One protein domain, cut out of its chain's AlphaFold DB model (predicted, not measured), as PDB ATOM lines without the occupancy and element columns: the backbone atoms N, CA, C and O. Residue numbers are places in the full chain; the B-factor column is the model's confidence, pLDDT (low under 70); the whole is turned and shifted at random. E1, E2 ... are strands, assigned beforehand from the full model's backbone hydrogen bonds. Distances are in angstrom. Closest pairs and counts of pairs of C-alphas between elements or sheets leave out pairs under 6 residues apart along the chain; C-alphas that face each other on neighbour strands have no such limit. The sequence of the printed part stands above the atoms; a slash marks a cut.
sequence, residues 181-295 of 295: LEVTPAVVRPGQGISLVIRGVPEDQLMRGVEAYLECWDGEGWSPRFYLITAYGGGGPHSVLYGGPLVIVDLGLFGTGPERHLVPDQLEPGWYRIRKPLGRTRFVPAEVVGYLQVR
ATOM      1  N   LEU A 181     125.725 127.470 147.799       94.81
ATOM      2  CA  LEU A 181     126.721 126.490 147.385       94.81
ATOM      3  C   LEU A 181     127.997 126.691 148.201       94.81
ATOM      4  O   LEU A 181     128.660 127.723 148.107       94.81
ATOM      5  N   GLU A 182     128.359 125.689 148.989       96.06
ATOM      6  CA  GLU A 182     129.664 125.623 149.630       96.06
ATOM      7  C   GLU A 182     130.691 125.063 148.637       96.06
ATOM      8  O   GLU A 182     130.484 123.995 148.054       96.06
ATOM      9  N   VAL A 183     131.798 125.788 148.454       96.81
ATOM     10  CA  VAL A 183     132.922 125.393 147.596       96.81
ATOM     11  C   VAL A 183     134.147 125.164 148.467       96.81
ATOM     12  O   VAL A 183     134.630 126.091 149.121       96.81
ATOM     13  N   THR A 184     134.666 123.936 148.451       96.81
ATOM     14  CA  THR A 184     135.787 123.542 149.311       96.81
ATOM     15  C   THR A 184     136.920 122.898 148.503       96.81
ATOM     16  O   THR A 184     136.686 121.878 147.852       96.81
ATOM     17  N   PRO A 185     138.159 123.424 148.579       96.44
ATOM     18  CA  PRO A 185     138.541 124.667 149.259       96.44
ATOM     19  C   PRO A 185     138.118 125.921 148.470       96.44
ATOM     20  O   PRO A 185     138.000 125.885 147.250       96.44
ATOM     21  N   ALA A 186     137.942 127.047 149.169       93.50
ATOM     22  CA  ALA A 186     137.571 128.330 148.557       93.50
ATOM     23  C   ALA A 186     138.759 129.085 147.925       93.50
ATOM     24  O   ALA A 186     138.561 130.052 147.199       93.50
ATOM     25  N   VAL A 187     140.001 128.671 148.201       95.75
ATOM     26  CA  VAL A 187     141.215 129.204 147.565       95.75
ATOM     27  C   VAL A 187     141.952 128.044 146.912       95.75
ATOM     28  O   VAL A 187     142.254 127.055 147.583       95.75
ATOM     29  N   VAL A 188     142.223 128.161 145.616       95.81
ATOM     30  CA  VAL A 188     142.687 127.058 144.767       95.81
ATOM     31  C   VAL A 188     143.760 127.502 143.780       95.81
ATOM     32  O   VAL A 188     143.941 128.691 143.529       95.81
ATOM     33  N   ARG A 189     144.443 126.519 143.195       94.88
ATOM     34  CA  ARG A 189     145.264 126.669 141.989       94.88
ATOM     35  C   ARG A 189     144.586 125.982 140.797       94.88
ATOM     36  O   ARG A 189     143.798 125.057 141.023       94.88
ATOM     37  N   PRO A 190     144.907 126.366 139.551       92.00
ATOM     38  CA  PRO A 190     144.539 125.576 138.377       92.00
ATOM     39  C   PRO A 190     144.962 124.104 138.541       92.00
ATOM     40  O   PRO A 190     145.994 123.813 139.153       92.00
ATOM     41  N   GLY A 191     144.118 123.178 138.090       87.38
ATOM     42  CA  GLY A 191     144.307 121.730 138.229       87.38
ATOM     43  C   GLY A 191     143.977 121.152 139.614       87.38
ATOM     44  O   GLY A 191     143.949 119.931 139.786       87.38
ATOM     45  N   GLN A 192     143.703 121.983 140.626       92.44
ATOM     46  CA  GLN A 192     143.375 121.507 141.973       92.44
ATOM     47  C   GLN A 192     141.947 120.944 142.052       92.44
ATOM     48  O   GLN A 192     141.026 121.445 141.414       92.44
ATOM     49  N   GLY A 193     141.743 119.917 142.882       92.44
ATOM     50  CA  GLY A 193     140.411 119.385 143.167       92.44
ATOM     51  C   GLY A 193     139.566 120.310 144.049       92.44
ATOM     52  O   GLY A 193     140.046 120.796 145.076       92.44
ATOM     53  N   ILE A 194     138.297 120.484 143.681       94.88
ATOM     54  CA  ILE A 194     137.261 121.169 144.467       94.88
ATOM     55  C   ILE A 194     136.068 120.249 144.715       94.88
ATOM     56  O   ILE A 194     135.784 119.338 143.934       94.88
ATOM     57  N   SER A 195     135.364 120.501 145.814       95.38
ATOM     58  CA  SER A 195     134.092 119.875 146.157       95.38
ATOM     59  C   SER A 195     132.988 120.921 146.239       95.38
ATOM     60  O   SER A 195     133.183 121.969 146.854       95.38
ATOM     61  N   LEU A 196     131.838 120.617 145.645       95.31
ATOM     62  CA  LEU A 196     130.640 121.454 145.671       95.31
ATOM     63  C   LEU A 196     129.565 120.769 146.517       95.31
ATOM     64  O   LEU A 196     129.201 119.624 146.234       95.31
ATOM     65  N   VAL A 197     129.061 121.451 147.545       94.56
ATOM     66  CA  VAL A 197     127.989 120.948 148.419       94.56
ATOM     67  C   VAL A 197     126.906 122.007 148.562       94.56
ATOM     68  O   VAL A 197     127.177 123.144 148.933       94.56
ATOM     69  N   ILE A 198     125.659 121.634 148.299       92.62
ATOM     70  CA  ILE A 198     124.504 122.511 148.487       92.62
ATOM     71  C   ILE A 198     124.098 122.479 149.962       92.62
ATOM     72  O   ILE A 198     123.916 121.414 150.551       92.62
ATOM     73  N   ARG A 199     123.954 123.653 150.576       92.88
ATOM     74  CA  ARG A 199     123.564 123.814 151.981       92.88
ATOM     75  C   ARG A 199     122.179 124.432 152.099       92.88
ATOM     76  O   ARG A 199     121.704 125.093 151.182       92.88
ATOM     77  N   GLY A 200     121.538 124.205 153.248       86.75
ATOM     78  CA  GLY A 200     120.224 124.778 153.555       86.75
ATOM     79  C   GLY A 200     119.029 124.070 152.913       86.75
ATOM     80  O   GLY A 200     117.918 124.593 152.961       86.75
ATOM     81  N   VAL A 201     119.241 122.885 152.331       82.81
ATOM     82  CA  VAL A 201     118.191 122.044 151.740       82.81
ATOM     83  C   VAL A 201     118.351 120.598 152.230       82.81
ATOM     84  O   VAL A 201     119.486 120.119 152.284       82.81
ATOM     85  N   PRO A 202     117.257 119.895 152.584       75.56
ATOM     86  CA  PRO A 202     117.293 118.461 152.872       75.56
ATOM     87  C   PRO A 202     117.753 117.633 151.663       75.56
ATOM     88  O   PRO A 202     117.349 117.891 150.529       75.56
ATOM     89  N   GLU A 203     118.594 116.627 151.908       74.00
ATOM     90  CA  GLU A 203     119.203 115.790 150.865       74.00
ATOM     91  C   GLU A 203     118.169 115.008 150.042       74.00
ATOM     92  O   GLU A 203     118.265 114.937 148.819       74.00
ATOM     93  N   ASP A 204     117.130 114.497 150.697       73.19
ATOM     94  CA  ASP A 204     116.048 113.701 150.111       73.19
ATOM     95  C   ASP A 204     115.119 114.499 149.180       73.19
ATOM     96  O   ASP A 204     114.315 113.923 148.448       73.19
ATOM     97  N   GLN A 205     115.223 115.828 149.182       71.56
ATOM     98  CA  GLN A 205     114.323 116.717 148.443       71.56
ATOM     99  C   GLN A 205     114.993 117.431 147.274       71.56
ATOM    100  O   GLN A 205     114.340 118.234 146.590       71.56
ATOM    101  N   LEU A 206     116.275 117.150 147.046       76.25
ATOM    102  CA  LEU A 206     117.109 117.898 146.128       76.25
ATOM    103  C   LEU A 206     117.535 117.047 144.936       76.25
ATOM    104  O   LEU A 206     118.163 115.998 145.068       76.25
ATOM    105  N   MET A 207     117.222 117.566 143.757       80.19
ATOM    106  CA  MET A 207     117.850 117.178 142.508       80.19
ATOM    107  C   MET A 207     118.684 118.368 142.045       80.19
ATOM    108  O   MET A 207     118.231 119.508 142.128       80.19
ATOM    109  N   ARG A 208     119.900 118.128 141.573       80.56
ATOM    110  CA  ARG A 208     120.795 119.154 141.017       80.56
ATOM    111  C   ARG A 208     121.208 118.753 139.608       80.56
ATOM    112  O   ARG A 208     121.278 117.558 139.336       80.56
ATOM    113  N   GLY A 209     121.456 119.715 138.721       76.38
ATOM    114  CA  GLY A 209     121.973 119.405 137.380       76.38
ATOM    115  C   GLY A 209     123.317 118.674 137.464       76.38
ATOM    116  O   GLY A 209     123.962 118.689 138.513       76.38
ATOM    117  N   VAL A 210     123.770 118.032 136.392       79.94
ATOM    118  CA  VAL A 210     125.144 117.481 136.338       79.94
ATOM    119  C   VAL A 210     126.174 118.556 135.973       79.94
ATOM    120  O   VAL A 210     127.370 118.360 136.163       79.94
ATOM    121  N   GLU A 211     125.713 119.709 135.501       80.31
ATOM    122  CA  GLU A 211     126.498 120.883 135.153       80.31
ATOM    123  C   GLU A 211     126.569 121.910 136.289       80.31
ATOM    124  O   GLU A 211     125.679 122.015 137.135       80.31
ATOM    125  N   ALA A 212     127.639 122.694 136.300       87.88
ATOM    126  CA  ALA A 212     127.753 123.952 137.021       87.88
ATOM    127  C   ALA A 212     128.458 124.980 136.125       87.88
ATOM    128  O   ALA A 212     129.247 124.617 135.253       87.88
ATOM    129  N   TYR A 213     128.187 126.263 136.331       87.88
ATOM    130  CA  TYR A 213     128.725 127.346 135.512       87.88
ATOM    131  C   TYR A 213     129.811 128.075 136.292       87.88
ATOM    132  O   TYR A 213     129.526 128.681 137.325       87.88
ATOM    133  N   LEU A 214     131.047 127.998 135.808       91.25
ATOM    134  CA  LEU A 214     132.180 128.722 136.362       91.25
ATOM    135  C   LEU A 214     132.321 130.062 135.643       91.25
ATOM    136  O   LEU A 214     132.543 130.117 134.430       91.25
ATOM    137  N   GLU A 215     132.218 131.134 136.413       90.94
ATOM    138  CA  GLU A 215     132.210 132.514 135.947       90.94
ATOM    139  C   GLU A 215     133.308 133.295 136.646       90.94
ATOM    140  O   GLU A 215     133.597 133.074 137.819       90.94
ATOM    141  N   CYS A 216     133.912 134.211 135.917       91.56
ATOM    142  CA  CYS A 216     134.998 135.052 136.365       91.56
ATOM    143  C   CYS A 216     134.497 136.478 136.602       91.56
ATOM    144  O   CYS A 216     133.657 136.967 135.851       91.56
ATOM    145  N   TRP A 217     135.007 137.136 137.639       92.31
ATOM    146  CA  TRP A 217     134.758 138.555 137.875       92.31
ATOM    147  C   TRP A 217     135.620 139.420 136.950       92.31
ATOM    148  O   TRP A 217     136.848 139.319 136.992       92.31
ATOM    149  N   ASP A 218     134.991 140.280 136.151       87.38
ATOM    150  CA  ASP A 218     135.674 141.185 135.209       87.38
ATOM    151  C   ASP A 218     135.846 142.625 135.736       87.38
ATOM    152  O   ASP A 218     136.574 143.424 135.148       87.38
ATOM    153  N   GLY A 219     135.273 142.935 136.905       87.12
ATOM    154  CA  GLY A 219     135.313 144.266 137.523       87.12
ATOM    155  C   GLY A 219     133.955 144.964 137.554       87.12
ATOM    156  O   GLY A 219     133.735 145.809 138.424       87.12
ATOM    157  N   GLU A 220     133.036 144.567 136.676       86.62
ATOM    158  CA  GLU A 220     131.671 145.099 136.606       86.62
ATOM    159  C   GLU A 220     130.619 143.999 136.801       86.62
ATOM    160  O   GLU A 220     129.579 144.220 137.431       86.62
ATOM    161  N   GLY A 221     130.900 142.796 136.303       87.56
ATOM    162  CA  GLY A 221     130.005 141.657 136.267       87.56
ATOM    163  C   GLY A 221     130.712 140.301 136.341       87.56
ATOM    164  O   GLY A 221     131.924 140.167 136.514       87.56
ATOM    165  N   TRP A 222     129.890 139.253 136.269       87.12
ATOM    166  CA  TRP A 222     130.350 137.869 136.230       87.12
ATOM    167  C   TRP A 222     130.272 137.355 134.797       87.12
ATOM    168  O   TRP A 222     129.182 137.154 134.261       87.12
ATOM    169  N   SER A 223     131.434 137.119 134.205       83.38
ATOM    170  CA  SER A 223     131.606 136.659 132.835       83.38
ATOM    171  C   SER A 223     131.851 135.143 132.793       83.38
ATOM    172  O   SER A 223     132.799 134.654 133.415       83.38
ATOM    173  N   PRO A 224     131.044 134.347 132.072       82.19
ATOM    174  CA  PRO A 224     131.177 132.894 132.073       82.19
ATOM    175  C   PRO A 224     132.477 132.411 131.406       82.19
ATOM    176  O   PRO A 224     133.026 133.061 130.511       82.19
ATOM    177  N   ARG A 225     133.006 131.271 131.870       82.00
ATOM    178  CA  ARG A 225     134.299 130.710 131.423       82.00
ATOM    179  C   ARG A 225     134.235 129.240 131.072       82.00
ATOM    180  O   ARG A 225     134.683 128.855 129.997       82.00
ATOM    181  N   PHE A 226     133.673 128.433 131.964       82.50
ATOM    182  CA  PHE A 226     133.591 126.989 131.780       82.50
ATOM    183  C   PHE A 226     132.252 126.451 132.264       82.50
ATOM    184  O   PHE A 226     131.679 126.940 133.236       82.50
ATOM    185  N   TYR A 227     131.804 125.381 131.622       82.88
ATOM    186  CA  TYR A 227     130.897 124.420 132.223       82.88
ATOM    187  C   TYR A 227     131.726 123.383 132.984       82.88
ATOM    188  O   TYR A 227     132.649 122.796 132.418       82.88
ATOM    189  N   LEU A 228     131.407 123.156 134.254       86.75
ATOM    190  CA  LEU A 228     131.953 122.070 135.064       86.75
ATOM    191  C   LEU A 228     130.962 120.912 135.034       86.75
ATOM    192  O   LEU A 228     129.830 121.063 135.488       86.75
ATOM    193  N   ILE A 229     131.372 119.772 134.487       82.50
ATOM    194  CA  ILE A 229     130.510 118.604 134.306       82.50
ATOM    195  C   ILE A 229     130.909 117.536 135.310       82.50
ATOM    196  O   ILE A 229     132.060 117.090 135.352       82.50
ATOM    197  N   THR A 230     129.954 117.143 136.146       80.69
ATOM    198  CA  THR A 230     130.140 116.053 137.098       80.69
ATOM    199  C   THR A 230     130.193 114.732 136.348       80.69
ATOM    200  O   THR A 230     129.480 114.523 135.367       80.69
ATOM    201  N   ALA A 231     131.063 113.838 136.817       69.25
ATOM    202  CA  ALA A 231     131.202 112.494 136.281       69.25
ATOM    203  C   ALA A 231     129.841 111.791 136.176       69.25
ATOM    204  O   ALA A 231     129.139 111.626 137.176       69.25
ATOM    205  N   TYR A 232     129.505 111.325 134.977       62.47
ATOM    206  CA  TYR A 232     128.365 110.451 134.727       62.47
ATOM    207  C   TYR A 232     128.781 109.364 133.725       62.47
ATOM    208  O   TYR A 232     129.591 109.602 132.831       62.47
ATOM    209  N   GLY A 233     128.276 108.137 133.894       53.50
ATOM    210  CA  GLY A 233     128.513 107.047 132.935       53.50
ATOM    211  C   GLY A 233     129.968 106.566 132.796       53.50
ATOM    212  O   GLY A 233     130.319 106.015 131.760       53.50
ATOM    213  N   GLY A 234     130.822 106.766 133.808       51.41
ATOM    214  CA  GLY A 234     132.215 106.283 133.818       51.41
ATOM    215  C   GLY A 234     133.250 107.247 133.223       51.41
ATOM    216  O   GLY A 234     134.448 107.011 133.372       51.41
ATOM    217  N   GLY A 235     132.818 108.357 132.619       56.94
ATOM    218  CA  GLY A 235     133.691 109.501 132.352       56.94
ATOM    219  C   GLY A 235     133.929 110.273 133.647       56.94
ATOM    220  O   GLY A 235     132.978 110.577 134.364       56.94
ATOM    221  N   GLY A 236     135.186 110.567 133.984       66.44
ATOM    222  CA  GLY A 236     135.510 111.414 135.135       66.44
ATOM    223  C   GLY A 236     134.926 112.832 135.011       66.44
ATOM    224  O   GLY A 236     134.417 113.212 133.949       66.44
ATOM    225  N   PRO A 237     134.997 113.640 136.084       74.56
ATOM    226  CA  PRO A 237     134.582 115.032 136.001       74.56
ATOM    227  C   PRO A 237     135.470 115.765 134.995       74.56
ATOM    228  O   PRO A 237     136.680 115.538 134.942       74.56
ATOM    229  N   HIS A 238     134.876 116.644 134.198       78.56
ATOM    230  CA  HIS A 238     135.597 117.399 133.178       78.56
ATOM    231  C   HIS A 238     135.010 118.799 133.025       78.56
ATOM    232  O   HIS A 238     133.912 119.091 133.494       78.56
ATOM    233  N   SER A 239     135.763 119.678 132.375       78.81
ATOM    234  CA  SER A 239     135.348 121.047 132.096       78.81
ATOM    235  C   SER A 239     135.328 121.307 130.600       78.81
ATOM    236  O   SER A 239     136.248 120.909 129.887       78.81
ATOM    237  N   VAL A 240     134.312 122.026 130.137       74.69
ATOM    238  CA  VAL A 240     134.188 122.470 128.745       74.69
ATOM    239  C   VAL A 240     134.195 123.989 128.736       74.69
ATOM    240  O   VAL A 240     133.565 124.607 129.592       74.69
ATOM    241  N   LEU A 241     134.908 124.601 127.791       71.69
ATOM    242  CA  LEU A 241     134.862 126.051 127.607       71.69
ATOM    243  C   LEU A 241     133.417 126.515 127.413       71.69
ATOM    244  O   LEU A 241     132.623 125.865 126.728       71.69
ATOM    245  N   TYR A 242     133.078 127.641 128.026       68.38
ATOM    246  CA  TYR A 242     131.754 128.219 127.897       68.38
ATOM    247  C   TYR A 242     131.485 128.627 126.445       68.38
ATOM    248  O   TYR A 242     132.377 129.100 125.744       68.38
ATOM    249  N   GLY A 243     130.263 128.381 125.975       54.97
ATOM    250  CA  GLY A 243     129.926 128.472 124.552       54.97
ATOM    251  C   GLY A 243     130.477 127.322 123.700       54.97
ATOM    252  O   GLY A 243     130.209 127.302 122.509       54.97
ATOM    253  N   GLY A 244     131.212 126.362 124.272       53.00
ATOM    254  CA  GLY A 244     131.586 125.105 123.621       53.00
ATOM    255  C   GLY A 244     130.402 124.137 123.467       53.00
ATOM    256  O   GLY A 244     129.315 124.391 123.992       53.00
ATOM    257  N   PRO A 245     130.590 123.012 122.751       46.16
ATOM    258  CA  PRO A 245     129.534 122.034 122.538       46.16
ATOM    259  C   PRO A 245     129.142 121.384 123.873       46.16
ATOM    260  O   PRO A 245     129.838 120.496 124.357       46.16
ATOM    261  N   LEU A 246     128.005 121.789 124.447       52.91
ATOM    262  CA  LEU A 246     127.390 121.092 125.572       52.91
ATOM    263  C   LEU A 246     125.885 120.893 125.350       52.91
ATOM    264  O   LEU A 246     125.138 121.858 125.231       52.91
ATOM    265  N   VAL A 247     125.447 119.632 125.326       48.53
ATOM    266  CA  VAL A 247     124.036 119.250 125.460       48.53
ATOM    267  C   VAL A 247     123.956 118.224 126.577       48.53
ATOM    268  O   VAL A 247     124.461 117.109 126.459       48.53
ATOM    269  N   ILE A 248     123.329 118.633 127.673       53.03
ATOM    270  CA  ILE A 248     122.966 117.779 128.796       53.03
ATOM    271  C   ILE A 248     121.447 117.798 128.829       53.03
ATOM    272  O   ILE A 248     120.849 118.827 129.132       53.03
ATOM    273  N   VAL A 249     120.822 116.684 128.454       50.19
ATOM    274  CA  VAL A 249     119.360 116.561 128.473       50.19
ATOM    275  C   VAL A 249     118.960 115.808 129.732       50.19
ATOM    276  O   VAL A 249     119.318 114.643 129.886       50.19
ATOM    277  N   ASP A 250     118.222 116.486 130.612       52.78
ATOM    278  CA  ASP A 250     117.481 115.912 131.743       52.78
ATOM    279  C   ASP A 250     118.281 114.963 132.661       52.78
ATOM    280  O   ASP A 250     117.747 113.974 133.173       52.78
ATOM    281  N   LEU A 251     119.565 115.256 132.905       63.47
ATOM    282  CA  LEU A 251     120.384 114.515 133.867       63.47
ATOM    283  C   LEU A 251     120.452 115.256 135.203       63.47
ATOM    284  O   LEU A 251     121.007 116.350 135.306       63.47
ATOM    285  N   GLY A 252     119.900 114.621 136.235       70.88
ATOM    286  CA  GLY A 252     119.916 115.112 137.605       70.88
ATOM    287  C   GLY A 252     120.699 114.191 138.537       70.88
ATOM    288  O   GLY A 252     120.640 112.968 138.425       70.88
ATOM    289  N   LEU A 253     121.403 114.786 139.492       76.56
ATOM    290  CA  LEU A 253     122.006 114.104 140.629       76.56
ATOM    291  C   LEU A 253     121.109 114.301 141.851       76.56
ATOM    292  O   LEU A 253     120.725 115.426 142.167       76.56
ATOM    293  N   PHE A 254     120.795 113.222 142.561       80.88
ATOM    294  CA  PHE A 254     120.060 113.304 143.824       80.88
ATOM    295  C   PHE A 254     120.987 113.675 144.983       80.88
ATOM    296  O   PHE A 254     122.159 113.280 145.009       80.88
ATOM    297  N   GLY A 255     120.464 114.448 145.932       84.12
ATOM    298  CA  GLY A 255     121.166 114.858 147.144       84.12
ATOM    299  C   GLY A 255     121.826 116.233 147.061       84.12
ATOM    300  O   GLY A 255     121.678 116.976 146.086       84.12
ATOM    301  N   THR A 256     122.603 116.566 148.087       87.81
ATOM    302  CA  THR A 256     123.303 117.855 148.227       87.81
ATOM    303  C   THR A 256     124.726 117.860 147.674       87.81
ATOM    304  O   THR A 256     125.283 118.936 147.469       87.81
ATOM    305  N   GLY A 257     125.321 116.695 147.412       86.44
ATOM    306  CA  GLY A 257     126.735 116.555 147.052       86.44
ATOM    307  C   GLY A 257     127.474 115.606 148.009       86.44
ATOM    308  O   GLY A 257     126.823 114.858 148.733       86.44
ATOM    309  N   PRO A 258     128.822 115.611 148.029       89.75
ATOM    310  CA  PRO A 258     129.696 116.493 147.260       89.75
ATOM    311  C   PRO A 258     129.806 116.097 145.784       89.75
ATOM    312  O   PRO A 258     130.002 114.929 145.453       89.75
ATOM    313  N   GLU A 259     129.762 117.086 144.896       89.12
ATOM    314  CA  GLU A 259     130.271 116.946 143.527       89.12
ATOM    315  C   GLU A 259     131.757 117.274 143.502       89.12
ATOM    316  O   GLU A 259     132.177 118.257 144.108       89.12
ATOM    317  N   ARG A 260     132.557 116.456 142.819       89.12
ATOM    318  CA  ARG A 260     134.009 116.640 142.744       89.12
ATOM    319  C   ARG A 260     134.401 117.072 141.345       89.12
ATOM    320  O   ARG A 260     134.073 116.381 140.385       89.12
ATOM    321  N   HIS A 261     135.158 118.157 141.252       89.75
ATOM    322  CA  HIS A 261     135.706 118.662 139.996       89.75
ATOM    323  C   HIS A 261     137.190 118.977 140.134       89.75
ATOM    324  O   HIS A 261     137.699 119.148 141.241       89.75
ATOM    325  N   LEU A 262     137.862 119.089 138.993       89.56
ATOM    326  CA  LEU A 262     139.152 119.757 138.892       89.56
ATOM    327  C   LEU A 262     138.920 121.189 138.415       89.56
ATOM    328  O   LEU A 262     138.091 121.433 137.535       89.56
ATOM    329  N   VAL A 263     139.648 122.128 139.005       89.69
ATOM    330  CA  VAL A 263     139.731 123.503 138.516       89.69
ATOM    331  C   VAL A 263     140.417 123.468 137.143       89.69
ATOM    332  O   VAL A 263     141.501 122.892 137.057       89.69
ATOM    333  N   PRO A 264     139.834 124.047 136.077       88.31
ATOM    334  CA  PRO A 264     140.455 124.046 134.753       88.31
ATOM    335  C   PRO A 264     141.875 124.631 134.769       88.31
ATOM    336  O   PRO A 264     142.126 125.648 135.418       88.31
ATOM    337  N   ASP A 265     142.802 124.015 134.033       84.12
ATOM    338  CA  ASP A 265     144.215 124.427 134.001       84.12
ATOM    339  C   ASP A 265     144.429 125.806 133.354       84.12
ATOM    340  O   ASP A 265     145.450 126.452 133.571       84.12
ATOM    341  N   GLN A 266     143.464 126.262 132.553       83.88
ATOM    342  CA  GLN A 266     143.530 127.515 131.798       83.88
ATOM    343  C   GLN A 266     142.974 128.721 132.570       83.88
ATOM    344  O   GLN A 266     142.813 129.788 131.978       83.88
ATOM    345  N   LEU A 267     142.615 128.570 133.851       87.19
ATOM    346  CA  LEU A 267     142.112 129.697 134.636       87.19
ATOM    347  C   LEU A 267     143.216 130.705 134.953       87.19
ATOM    348  O   LEU A 267     144.299 130.353 135.419       87.19
ATOM    349  N   GLU A 268     142.887 131.977 134.760       89.88
ATOM    350  CA  GLU A 268     143.688 133.106 135.213       89.88
ATOM    351  C   GLU A 268     143.536 133.289 136.736       89.88
ATOM    352  O   GLU A 268     142.498 132.948 137.309       89.88
ATOM    353  N   PRO A 269     144.536 133.854 137.432       92.44
ATOM    354  CA  PRO A 269     144.358 134.287 138.813       92.44
ATOM    355  C   PRO A 269     143.227 135.317 138.927       92.44
ATOM    356  O   PRO A 269     143.166 136.270 138.152       92.44
ATOM    357  N   GLY A 270     142.343 135.156 139.911       93.75
ATOM    358  CA  GLY A 270     141.165 136.014 140.022       93.75
ATOM    359  C   GLY A 270     140.068 135.466 140.918       93.75
ATOM    360  O   GLY A 270     140.190 134.394 141.524       93.75
ATOM    361  N   TRP A 271     138.981 136.228 141.003       95.00
ATOM    362  CA  TRP A 271     137.757 135.803 141.670       95.00
ATOM    363  C   TRP A 271     136.798 135.112 140.715       95.00
ATOM    364  O   TRP A 271     136.542 135.580 139.606       95.00
ATOM    365  N   TYR A 272     136.224 134.016 141.201       94.31
ATOM    366  CA  TYR A 272     135.274 133.209 140.461       94.31
ATOM    367  C   TYR A 272     134.015 132.929 141.277       94.31
ATOM    368  O   TYR A 272     134.045 132.791 142.505       94.31
ATOM    369  N   ARG A 273     132.905 132.798 140.557       94.25
ATOM    370  CA  ARG A 273     131.613 132.329 141.045       94.25
ATOM    371  C   ARG A 273     131.277 131.022 140.347       94.25
ATOM    372  O   ARG A 273     131.475 130.887 139.144       94.25
ATOM    373  N   ILE A 274     130.734 130.074 141.096       94.12
ATOM    374  CA  ILE A 274     130.113 128.868 140.561       94.12
ATOM    375  C   ILE A 274     128.606 129.000 140.752       94.12
ATOM    376  O   ILE A 274     128.138 129.068 141.890       94.12
ATOM    377  N   ARG A 275     127.849 129.028 139.649       91.44
ATOM    378  CA  ARG A 275     126.389 128.865 139.666       91.44
ATOM    379  C   ARG A 275     126.048 127.394 139.494       91.44
ATOM    380  O   ARG A 275     126.539 126.746 138.570       91.44
ATOM    381  N   LYS A 276     125.198 126.865 140.367       90.00
ATOM    382  CA  LYS A 276     124.728 125.483 140.312       90.00
ATOM    383  C   LYS A 276     123.212 125.455 140.106       90.00
ATOM    384  O   LYS A 276     122.492 125.922 140.993       90.00
ATOM    385  N   PRO A 277     122.722 124.893 138.989       83.81
ATOM    386  CA  PRO A 277     121.297 124.716 138.775       83.81
ATOM    387  C   PRO A 277     120.739 123.634 139.703       83.81
ATOM    388  O   PRO A 277     121.279 122.527 139.821       83.81
ATOM    389  N   LEU A 278     119.628 123.964 140.353       79.62
ATOM    390  CA  LEU A 278     118.784 123.037 141.087       79.62
ATOM    391  C   LEU A 278     117.663 122.558 140.162       79.62
ATOM    392  O   LEU A 278     117.015 123.346 139.472       79.62
ATOM    393  N   GLY A 279     117.410 121.257 140.159       66.44
ATOM    394  CA  GLY A 279     116.307 120.665 139.421       66.44
ATOM    395  C   GLY A 279     115.007 120.740 140.215       66.44
ATOM    396  O   GLY A 279     114.904 120.110 141.264       66.44
ATOM    397  N   ARG A 280     113.986 121.429 139.680       51.78
ATOM    398  CA  ARG A 280     112.577 120.990 139.744       51.78
ATOM    399  C   ARG A 280     111.811 121.397 138.482       51.78
ATOM    400  O   ARG A 280     112.099 122.394 137.831       51.78
ATOM    401  N   THR A 281     110.840 120.546 138.167       40.00
ATOM    402  CA  THR A 281     109.909 120.533 137.035       40.00
ATOM    403  C   THR A 281     109.446 121.908 136.538       40.00
ATOM    404  O   THR A 281     108.782 122.635 137.268       40.00
ATOM    405  N   ARG A 282     109.669 122.151 135.239       36.84
ATOM    406  CA  ARG A 282     109.039 123.174 134.383       36.84
ATOM    407  C   ARG A 282     109.357 124.651 134.712       36.84
ATOM    408  O   ARG A 282     108.687 125.308 135.497       36.84
ATOM    409  N   PHE A 283     110.293 125.164 133.907       37.06
ATOM    410  CA  PHE A 283     110.410 126.527 133.360       37.06
ATOM    411  C   PHE A 283     111.186 127.631 134.092       37.06
ATOM    412  O   PHE A 283     111.427 128.644 133.443       37.06
ATOM    413  N   VAL A 284     111.719 127.446 135.306       36.09
ATOM    414  CA  VAL A 284     112.851 128.273 135.793       36.09
ATOM    415  C   VAL A 284     113.718 127.447 136.758       36.09
ATOM    416  O   VAL A 284     113.213 127.068 137.816       36.09
ATOM    417  N   PRO A 285     114.993 127.138 136.445       52.84
ATOM    418  CA  PRO A 285     115.882 126.531 137.428       52.84
ATOM    419  C   PRO A 285     116.155 127.536 138.553       52.84
ATOM    420  O   PRO A 285     116.577 128.665 138.301       52.84
ATOM    421  N   ALA A 286     115.908 127.134 139.800       74.25
ATOM    422  CA  ALA A 286     116.489 127.832 140.940       74.25
ATOM    423  C   ALA A 286     117.999 127.565 140.923       74.25
ATOM    424  O   ALA A 286     118.413 126.435 140.682       74.25
ATOM    425  N   GLU A 287     118.826 128.578 141.163       84.44
ATOM    426  CA  GLU A 287     120.281 128.423 141.186       84.44
ATOM    427  C   GLU A 287     120.830 128.784 142.562       84.44
ATOM    428  O   GLU A 287     120.341 129.702 143.222       84.44
ATOM    429  N   VAL A 288     121.877 128.078 142.978       90.31
ATOM    430  CA  VAL A 288     122.685 128.452 144.142       90.31
ATOM    431  C   VAL A 288     124.082 128.844 143.698       90.31
ATOM    432  O   VAL A 288     124.600 128.350 142.695       90.31
ATOM    433  N   VAL A 289     124.689 129.756 144.452       93.00
ATOM    434  CA  VAL A 289     125.991 130.342 144.136       93.00
ATOM    435  C   VAL A 289     127.003 130.066 145.227       93.00
ATOM    436  O   VAL A 289     126.678 130.086 146.414       93.00
ATOM    437  N   GLY A 290     128.230 129.813 144.790       94.56
ATOM    438  CA  GLY A 290     129.411 129.665 145.628       94.56
ATOM    439  C   GLY A 290     130.578 130.412 145.000       94.56
ATOM    440  O   GLY A 290     130.553 130.708 143.807       94.56
ATOM    441  N   TYR A 291     131.590 130.737 145.795       95.31
ATOM    442  CA  TYR A 291     132.708 131.570 145.355       95.31
ATOM    443  C   TYR A 291     134.037 130.881 145.626       95.31
ATOM    444  O   TYR A 291     134.185 130.177 146.626       95.31
ATOM    445  N   LEU A 292     135.007 131.124 144.751       95.12
ATOM    446  CA  LEU A 292     136.387 130.697 144.935       95.12
ATOM    447  C   LEU A 292     137.361 131.758 144.419       95.12
ATOM    448  O   LEU A 292     137.016 132.577 143.567       95.12
ATOM    449  N   GLN A 293     138.590 131.713 144.918       95.38
ATOM    450  CA  GLN A 293     139.709 132.520 144.446       95.38
ATOM    451  C   GLN A 293     140.790 131.612 143.849       95.38
ATOM    452  O   GLN A 293     141.277 130.704 144.526       95.38
ATOM    453  N   VAL A 294     141.191 131.886 142.608       94.75
ATOM    454  CA  VAL A 294     142.322 131.226 141.935       94.75
ATOM    455  C   VAL A 294     143.590 132.046 142.179       94.75
ATOM    456  O   VAL A 294     143.566 133.270 142.032       94.75
ATOM    457  N   ARG A 295     144.684 131.383 142.572       90.69
ATOM    458  CA  ARG A 295     146.005 131.985 142.821       90.69
ATOM    459  C   ARG A 295     147.112 131.323 142.021       90.69
ATOM    460  O   ARG A 295     147.032 130.090 141.823       90.69
TER     461      ARG A 295
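Overview. This is residues 181 to 295 of the 295 residues of an uncharacterized protein of Symbiobacterium thermophilum (UniProt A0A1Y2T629). A strongly twisted sheet of seven strands, E3 E4 E5 E6 E7 E9 E10, faces a small sheet, E1 E2 E8, in a sandwich with crossed strands. It nearly closes into a barrel, E1 meeting E10 at one side and E8 meeting E6 at the other, with the short E3 and E7 at one end. The printed part has 115 residues with ten named strands, E1 to E10 in order along the chain, and no named helix: the class is all strand. The large sheet is branched at E9 and the small one runs E1 E2 E8, both antiparallel. The whole is compact, with a radius of gyration of the C-alphas of 13.5 A, and its rounded outline spans 36 by 30 by 26 A.

Arrangement. Start at E9, residues 270 to 279. On one side of it look for E3, residues 207 to 209, where N 279 and O 207 are 2.8 A apart, and E4, residues 211 to 217, where N 273 and O 215 are 2.8 A apart. On its other side is E10, residues 286 to 294, its partner in a hairpin at 156 degrees, with N 274 and O 290 at 2.8 A. E3 runs on into E4 at 60 degrees. E4, E5, residues 222 to 229, and E6, residues 238 to 241, form a meander, each strand the antiparallel neighbour of the one before; find N 212 and O 228 at 2.8 A, and N 227 and O 240 at 2.8 A. E5 bends by 60 degrees at residue 225. E7, residues 252 to 254, is the other neighbour of E3, with N 253 and O 208 at 2.8 A. In the second sheet, E2, residues 193 to 199, is the inner strand between E1, residues 181 to 184, and E8, residues 259 to 262; see N 182 and O 197 at 2.8 A, and N 194 and O 261 at 2.8 A. The two sheets' strands stand at 54 degrees. The closest C-alphas of E1 and E10 are those of Leu 181 and Gly 290, 4.5 A apart; those of E6 and E8 are His 238 and His 261, 6.9 A. E1 and E6 are apart.

Along the chain. Find C-alpha 181, where E1 begins, at (126.721, 126.490, 147.385). E9 leaves C-alpha 270 at (141.165, 136.014, 140.022) and covers 29.2 A; E10 covers 26.1 A and ends at C-alpha 294 at (142.322, 131.226, 141.935). E4 measures 19.7 A, E2 19.5 A and E5 19.4 A.

Size, cuts and confidence. The farthest C-alphas, of Arg 282 and Arg 295, are 38.9 A apart. The printed part has no cut and no long link. Its mean pLDDT is 80.4; residues 231 to 236, 242 to 251 and 279 to 285 are under 70.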